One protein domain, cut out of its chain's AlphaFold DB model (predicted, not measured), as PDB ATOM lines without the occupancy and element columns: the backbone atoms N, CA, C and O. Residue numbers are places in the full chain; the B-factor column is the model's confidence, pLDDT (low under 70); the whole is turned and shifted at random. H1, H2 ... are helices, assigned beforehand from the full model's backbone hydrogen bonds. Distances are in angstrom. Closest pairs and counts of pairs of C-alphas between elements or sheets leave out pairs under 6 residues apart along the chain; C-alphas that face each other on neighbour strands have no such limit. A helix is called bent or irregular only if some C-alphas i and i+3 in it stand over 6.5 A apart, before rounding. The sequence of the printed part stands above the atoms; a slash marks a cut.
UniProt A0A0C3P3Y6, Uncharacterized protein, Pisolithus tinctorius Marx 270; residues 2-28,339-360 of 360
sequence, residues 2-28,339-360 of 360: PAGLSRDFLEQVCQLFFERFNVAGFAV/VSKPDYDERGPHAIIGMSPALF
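This is residues 2 to 28 and 339 to 360 of the 360 residues of an uncharacterized protein of Pisolithus tinctorius Marx 270 (UniProt A0A0C3P3Y6). Two helices, H1 and the irregular H2, lie side by side and run opposite ways; residues 25 to 26 pair antiparallel with residues 339 to 340, just before H2. The printed part has 49 residues, with H1 then H2 along the chain and no named strand: all helix. It is compact, with a radius of gyration of the C-alphas of 9.9 A, and spans 26 by 18 by 14 A.

Look first at H1, residues 7 to 19, where every O i to N i+4 pair is within hydrogen-bond range. In H2, residues 341 to 355, 5 of 11 such pairs are, and 6 of 12 O i to N i+3 pairs; it is irregular, C-alphas 346 and 349 being 9.5 A apart. H1 and H2 touch, closest at the C-alphas of Glu 11 and Pro 349, 4.8 A. Their tilt is shallow, 25 degrees, opposite ways.

Find C-alpha 7 at (-19.629, -13.622, -12.880); from there H1 runs 18.1 A to C-alpha 19. H2 runs 12.6 A to C-alpha 355 at (-17.818, -25.796, -15.952).

The C-alphas of Pro 2 and Glu 346 are farthest apart, 27.6 A. Residues 29 to 338 are not printed; C-alphas 28 and 339 are 9.3 A apart across this cut. Residues 356 to 360 have pLDDT under 70.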
ATOM      1  N   PRO A   2      -7.259 -11.885 -15.744       78.56
ATOM      2  CA  PRO A   2      -6.939 -11.422 -14.390       78.56
ATOM      3  C   PRO A   2      -7.860 -12.090 -13.358       78.56
ATOM      4  O   PRO A   2      -8.981 -12.463 -13.700       78.56
ATOM      5  N   ALA A   3      -7.383 -12.268 -12.129       73.75
ATOM      6  CA  ALA A   3      -8.176 -12.903 -11.080       73.75
ATOM      7  C   ALA A   3      -9.302 -11.981 -10.580       73.75
ATOM      8  O   ALA A   3      -9.140 -10.755 -10.526       73.75
ATOM      9  N   GLY A   4     -10.424 -12.569 -10.155       75.31
ATOM     10  CA  GLY A   4     -11.530 -11.857  -9.494       75.31
ATOM     11  C   GLY A   4     -12.431 -11.035 -10.420       75.31
ATOM     12  O   GLY A   4     -12.955  -9.999 -10.015       75.31
ATOM     13  N   LEU A   5     -12.610 -11.479 -11.664       81.75
ATOM     14  CA  LEU A   5     -13.629 -10.918 -12.554       81.75
ATOM     15  C   LEU A   5     -15.042 -11.255 -12.059       81.75
ATOM     16  O   LEU A   5     -15.273 -12.311 -11.468       81.75
ATOM     17  N   SER A   6     -16.006 -10.374 -12.338       86.94
ATOM     18  CA  SER A   6     -17.402 -10.637 -11.989       86.94
ATOM     19  C   SER A   6     -17.970 -11.791 -12.816       86.94
ATOM     20  O   SER A   6     -17.623 -11.989 -13.983       86.94
ATOM     21  N   ARG A   7     -18.893 -12.541 -12.209       87.38
ATOM     22  CA  ARG A   7     -19.629 -13.622 -12.880       87.38
ATOM     23  C   ARG A   7     -20.351 -13.113 -14.128       87.38
ATOM     24  O   ARG A   7     -20.211 -13.711 -15.188       87.38
ATOM     25  N   ASP A   8     -20.991 -11.952 -14.026       90.50
ATOM     26  CA  ASP A   8     -21.683 -11.298 -15.140       90.50
ATOM     27  C   ASP A   8     -20.739 -10.995 -16.311       90.50
ATOM     28  O   ASP A   8     -21.089 -11.199 -17.473       90.50
ATOM     29  N   PHE A   9     -19.511 -10.543 -16.027       90.69
ATOM     30  CA  PHE A   9     -18.519 -10.294 -17.071       90.69
ATOM     31  C   PHE A   9     -18.119 -11.594 -17.779       90.69
ATOM     32  O   PHE A   9     -18.002 -11.625 -19.003       90.69
ATOM     33  N   LEU A  10     -17.946 -12.687 -17.033       90.44
ATOM     34  CA  LEU A  10     -17.618 -13.993 -17.610       90.44
ATOM     35  C   LEU A  10     -18.745 -14.532 -18.494       90.44
ATOM     36  O   LEU A  10     -18.468 -15.068 -19.567       90.44
ATOM     37  N   GLU A  11     -20.001 -14.353 -18.085       93.31
ATOM     38  CA  GLU A  11     -21.173 -14.707 -18.889       93.31
ATOM     39  C   GLU A  11     -21.229 -13.900 -20.192       93.31
ATOM     40  O   GLU A  11     -21.399 -14.478 -21.264       93.31
ATOM     41  N   GLN A  12     -21.004 -12.585 -20.129       94.44
ATOM     42  CA  GLN A  12     -20.957 -11.724 -21.318       94.44
ATOM     43  C   GLN A  12     -19.836 -12.127 -22.282       94.44
ATOM     44  O   GLN A  12     -20.034 -12.154 -23.498       94.44
ATOM     45  N   VAL A  13     -18.655 -12.464 -21.755       93.38
ATOM     46  CA  VAL A  13     -17.543 -12.962 -22.573       93.38
ATOM     47  C   VAL A  13     -17.912 -14.308 -23.200       93.38
ATOM     48  O   VAL A  13     -17.725 -14.483 -24.402       93.38
ATOM     49  N   CYS A  14     -18.482 -15.238 -22.431       92.94
ATOM     50  CA  CYS A  14     -18.954 -16.528 -22.939       92.94
ATOM     51  C   CYS A  14     -19.952 -16.337 -24.095       92.94
ATOM     52  O   CYS A  14     -19.757 -16.888 -25.181       92.94
ATOM     53  N   GLN A  15     -20.950 -15.470 -23.899       95.38
ATOM     54  CA  GLN A  15     -21.927 -15.107 -24.920       95.38
ATOM     55  C   GLN A  15     -21.253 -14.571 -26.186       95.38
ATOM     56  O   GLN A  15     -21.550 -15.015 -27.292       95.38
ATOM     57  N   LEU A  16     -20.305 -13.641 -26.039       96.31
ATOM     58  CA  LEU A  16     -19.577 -13.061 -27.165       96.31
ATOM     59  C   LEU A  16     -18.862 -14.139 -27.997       96.31
ATOM     60  O   LEU A  16     -18.935 -14.121 -29.228       96.31
ATOM     61  N   PHE A  17     -18.189 -15.088 -27.345       95.25
ATOM     62  CA  PHE A  17     -17.458 -16.156 -28.028       95.25
ATOM     63  C   PHE A  17     -18.377 -17.129 -28.775       95.25
ATOM     64  O   PHE A  17     -18.081 -17.485 -29.919       95.25
ATOM     65  N   PHE A  18     -19.513 -17.516 -28.195       96.12
ATOM     66  CA  PHE A  18     -20.453 -18.413 -28.870       96.12
ATOM     67  C   PHE A  18     -21.298 -17.712 -29.939       96.12
ATOM     68  O   PHE A  18     -21.456 -18.250 -31.033       96.12
ATOM     69  N   GLU A  19     -21.798 -16.504 -29.685       96.44
ATOM     70  CA  GLU A  19     -22.744 -15.840 -30.592       96.44
ATOM     71  C   GLU A  19     -22.063 -15.041 -31.708       96.44
ATOM     72  O   GLU A  19     -22.544 -15.037 -32.841       96.44
ATOM     73  N   ARG A  20     -20.944 -14.356 -31.422       96.56
ATOM     74  CA  ARG A  20     -20.225 -13.557 -32.436       96.56
ATOM     75  C   ARG A  20     -19.116 -14.343 -33.112       96.56
ATOM     76  O   ARG A  20     -18.979 -14.256 -34.328       96.56
ATOM     77  N   PHE A  21     -18.320 -15.078 -32.338       96.12
ATOM     78  CA  PHE A  21     -17.175 -15.823 -32.869       96.12
ATOM     79  C   PHE A  21     -17.514 -17.271 -33.257       96.12
ATOM     80  O   PHE A  21     -16.707 -17.909 -33.931       96.12
ATOM     81  N   ASN A  22     -18.708 -17.769 -32.899       94.69
ATOM     82  CA  ASN A  22     -19.211 -19.105 -33.238       94.69
ATOM     83  C   ASN A  22     -18.206 -20.226 -32.915       94.69
ATOM     84  O   ASN A  22     -17.968 -21.123 -33.730       94.69
ATOM     85  N   VAL A  23     -17.590 -20.154 -31.729       94.69
ATOM     86  CA  VAL A  23     -16.632 -21.167 -31.267       94.69
ATOM     87  C   VAL A  23     -17.324 -22.489 -30.923       94.69
ATOM     88  O   VAL A  23     -18.485 -22.523 -30.523       94.69
ATOM     89  N   ALA A  24     -16.599 -23.602 -31.067       91.88
ATOM     90  CA  ALA A  24     -17.105 -24.935 -30.718       91.88
ATOM     91  C   ALA A  24     -17.021 -25.240 -29.211       91.88
ATOM     92  O   ALA A  24     -17.799 -26.043 -28.694       91.88
ATOM     93  N   GLY A  25     -16.084 -24.596 -28.514       90.81
ATOM     94  CA  GLY A  25     -15.910 -24.723 -27.077       90.81
ATOM     95  C   GLY A  25     -15.140 -23.542 -26.500       90.81
ATOM     96  O   GLY A  25     -14.348 -22.903 -27.197       90.81
ATOM     97  N   PHE A  26     -15.396 -23.248 -25.232       91.06
ATOM     98  CA  PHE A  26     -14.852 -22.090 -24.537       91.06
ATOM     99  C   PHE A  26     -14.501 -22.443 -23.089       91.06
ATOM    100  O   PHE A  26     -15.275 -23.098 -22.396       91.06
ATOM    101  N   ALA A  27     -13.331 -22.003 -22.626       89.62
ATOM    102  CA  ALA A  27     -12.859 -22.213 -21.261       89.62
ATOM    103  C   ALA A  27     -12.173 -20.947 -20.746       89.62
ATOM    104  O   ALA A  27     -11.520 -20.233 -21.512       89.62
ATOM    105  N   VAL A  28     -12.278 -20.698 -19.441       88.44
ATOM    106  CA  VAL A  28     -11.605 -19.581 -18.774       88.44
ATOM    107  C   VAL A  28     -10.630 -20.117 -17.734       88.44
ATOM    108  O   VAL A  28     -10.982 -20.909 -16.862       88.44
ATOM    109  N   VAL A 339     -16.917 -25.233 -21.589       90.69
ATOM    110  CA  VAL A 339     -18.279 -25.150 -22.119       90.69
ATOM    111  C   VAL A 339     -18.243 -25.580 -23.576       90.69
ATOM    112  O   VAL A 339     -17.521 -24.975 -24.370       90.69
ATOM    113  N   SER A 340     -18.998 -26.612 -23.943       91.75
ATOM    114  CA  SER A 340     -19.208 -26.980 -25.346       91.75
ATOM    115  C   SER A 340     -20.428 -26.262 -25.928       91.75
ATOM    116  O   SER A 340     -21.271 -25.751 -25.194       91.75
ATOM    117  N   LYS A 341     -20.551 -26.229 -27.259       91.56
ATOM    118  CA  LYS A 341     -21.731 -25.647 -27.914       91.56
ATOM    119  C   LYS A 341     -23.065 -26.271 -27.447       91.56
ATOM    120  O   LYS A 341     -23.955 -25.498 -27.114       91.56
ATOM    121  N   PRO A 342     -23.201 -27.606 -27.319       92.12
ATOM    122  CA  PRO A 342     -24.387 -28.205 -26.699       92.12
ATOM    123  C   PRO A 342     -24.668 -27.709 -25.274       92.12
ATOM    124  O   PRO A 342     -25.808 -27.386 -24.959       92.12
ATOM    125  N   ASP A 343     -23.640 -27.592 -24.424       90.62
ATOM    126  CA  ASP A 343     -23.819 -27.100 -23.048       90.62
ATOM    127  C   ASP A 343     -24.288 -25.635 -23.024       90.62
ATOM    128  O   ASP A 343     -25.102 -25.249 -22.181       90.62
ATOM    129  N   TYR A 344     -23.784 -24.822 -23.959       93.31
ATOM    130  CA  TYR A 344     -24.211 -23.438 -24.151       93.31
ATOM    131  C   TYR A 344     -25.655 -23.353 -24.660       93.31
ATOM    132  O   TYR A 344     -26.426 -22.545 -24.154       93.31
ATOM    133  N   ASP A 345     -26.056 -24.198 -25.610       93.25
ATOM    134  CA  ASP A 345     -27.428 -24.208 -26.130       93.25
ATOM    135  C   ASP A 345     -28.448 -24.620 -25.042       93.25
ATOM    136  O   ASP A 345     -29.584 -24.147 -25.044       93.25
ATOM    137  N   GLU A 346     -28.043 -25.459 -24.079       93.50
ATOM    138  CA  GLU A 346     -28.887 -25.891 -22.955       93.50
ATOM    139  C   GLU A 346     -28.971 -24.873 -21.808       93.50
ATOM    140  O   GLU A 346     -30.048 -24.660 -21.245       93.50
ATOM    141  N   ARG A 347     -27.837 -24.285 -21.399       91.56
ATOM    142  CA  ARG A 347     -27.730 -23.464 -20.171       91.56
ATOM    143  C   ARG A 347     -27.460 -21.986 -20.439       91.56
ATOM    144  O   ARG A 347     -27.446 -21.187 -19.502       91.56
ATOM    145  N   GLY A 348     -27.230 -21.622 -21.694       92.44
ATOM    146  CA  GLY A 348     -26.822 -20.287 -22.099       92.44
ATOM    147  C   GLY A 348     -25.437 -19.897 -21.560       92.44
ATOM    148  O   GLY A 348     -24.624 -20.757 -21.198       92.44
ATOM    149  N   PRO A 349     -25.156 -18.586 -21.451       90.69
ATOM    150  CA  PRO A 349     -23.851 -18.091 -21.016       90.69
ATOM    151  C   PRO A 349     -23.487 -18.481 -19.580       90.69
ATOM    152  O   PRO A 349     -22.301 -18.590 -19.271       90.69
ATOM    153  N   HIS A 350     -24.478 -18.784 -18.734       91.00
ATOM    154  CA  HIS A 350     -24.283 -19.229 -17.350       91.00
ATOM    155  C   HIS A 350     -23.495 -20.546 -17.232       91.00
ATOM    156  O   HIS A 350     -22.895 -20.823 -16.191       91.00
ATOM    157  N   ALA A 351     -23.438 -21.350 -18.304       88.88
ATOM    158  CA  ALA A 351     -22.670 -22.596 -18.348       88.88
ATOM    159  C   ALA A 351     -21.209 -22.415 -17.896       88.88
ATOM    160  O   ALA A 351     -20.642 -23.315 -17.273       88.88
ATOM    161  N   ILE A 352     -20.617 -21.241 -18.152       88.38
ATOM    162  CA  ILE A 352     -19.210 -20.967 -17.844       88.38
ATOM    163  C   ILE A 352     -18.898 -21.009 -16.347       88.38
ATOM    164  O   ILE A 352     -17.814 -21.441 -15.968       88.38
ATOM    165  N   ILE A 353     -19.845 -20.632 -15.486       85.06
ATOM    166  CA  ILE A 353     -19.619 -20.555 -14.037       85.06
ATOM    167  C   ILE A 353     -19.492 -21.953 -13.425       85.06
ATOM    168  O   ILE A 353     -18.699 -22.155 -12.513       85.06
ATOM    169  N   GLY A 354     -20.253 -22.924 -13.935       77.06
ATOM    170  CA  GLY A 354     -20.278 -24.285 -13.396       77.06
ATOM    171  C   GLY A 354     -19.284 -25.257 -14.035       77.06
ATOM    172  O   GLY A 354     -19.150 -26.376 -13.546       77.06
ATOM    173  N   MET A 355     -18.643 -24.882 -15.143       76.19
ATOM    174  CA  MET A 355     -17.818 -25.796 -15.952       76.19
ATOM    175  C   MET A 355     -16.374 -25.324 -16.131       76.19
ATOM    176  O   MET A 355     -15.549 -26.076 -16.641       76.19
ATOM    177  N   SER A 356     -16.037 -24.097 -15.725       68.31
ATOM    178  CA  SER A 356     -14.666 -23.607 -15.856       68.31
ATOM    179  C   SER A 356     -13.828 -23.987 -14.626       68.31
ATOM    180  O   SER A 356     -14.200 -23.621 -13.510       68.31
ATOM    181  N   PRO A 357     -12.661 -24.638 -14.794       59.12
ATOM    182  CA  PRO A 357     -11.821 -25.144 -13.701       59.12
ATOM    183  C   PRO A 357     -11.189 -24.052 -12.822       59.12
ATOM    184  O   PRO A 357     -10.486 -24.368 -11.872       59.12
ATOM    185  N   ALA A 358     -11.407 -22.775 -13.138       55.72
ATOM    186  CA  ALA A 358     -10.791 -21.636 -12.464       55.72
ATOM    187  C   ALA A 358     -11.764 -20.809 -11.602       55.72
ATOM    188  O   ALA A 358     -11.380 -19.743 -11.138       55.72
ATOM    189  N   LEU A 359     -13.020 -21.253 -11.437       51.56
ATOM    190  CA  LEU A 359     -14.076 -20.489 -10.748       51.56
ATOM    191  C   LEU A 359     -14.601 -21.146  -9.461       51.56
ATOM    192  O   LEU A 359     -15.568 -20.639  -8.886       51.56
ATOM    193  N   PHE A 360     -13.984 -22.248  -9.030       41.50
ATOM    194  CA  PHE A 360     -14.346 -22.972  -7.812       41.50
ATOM    195  C   PHE A 360     -13.425 -22.635  -6.647       41.50
ATOM    196  O   PHE A 360     -12.198 -22.539  -6.881       41.50
TER     197      PHE A 360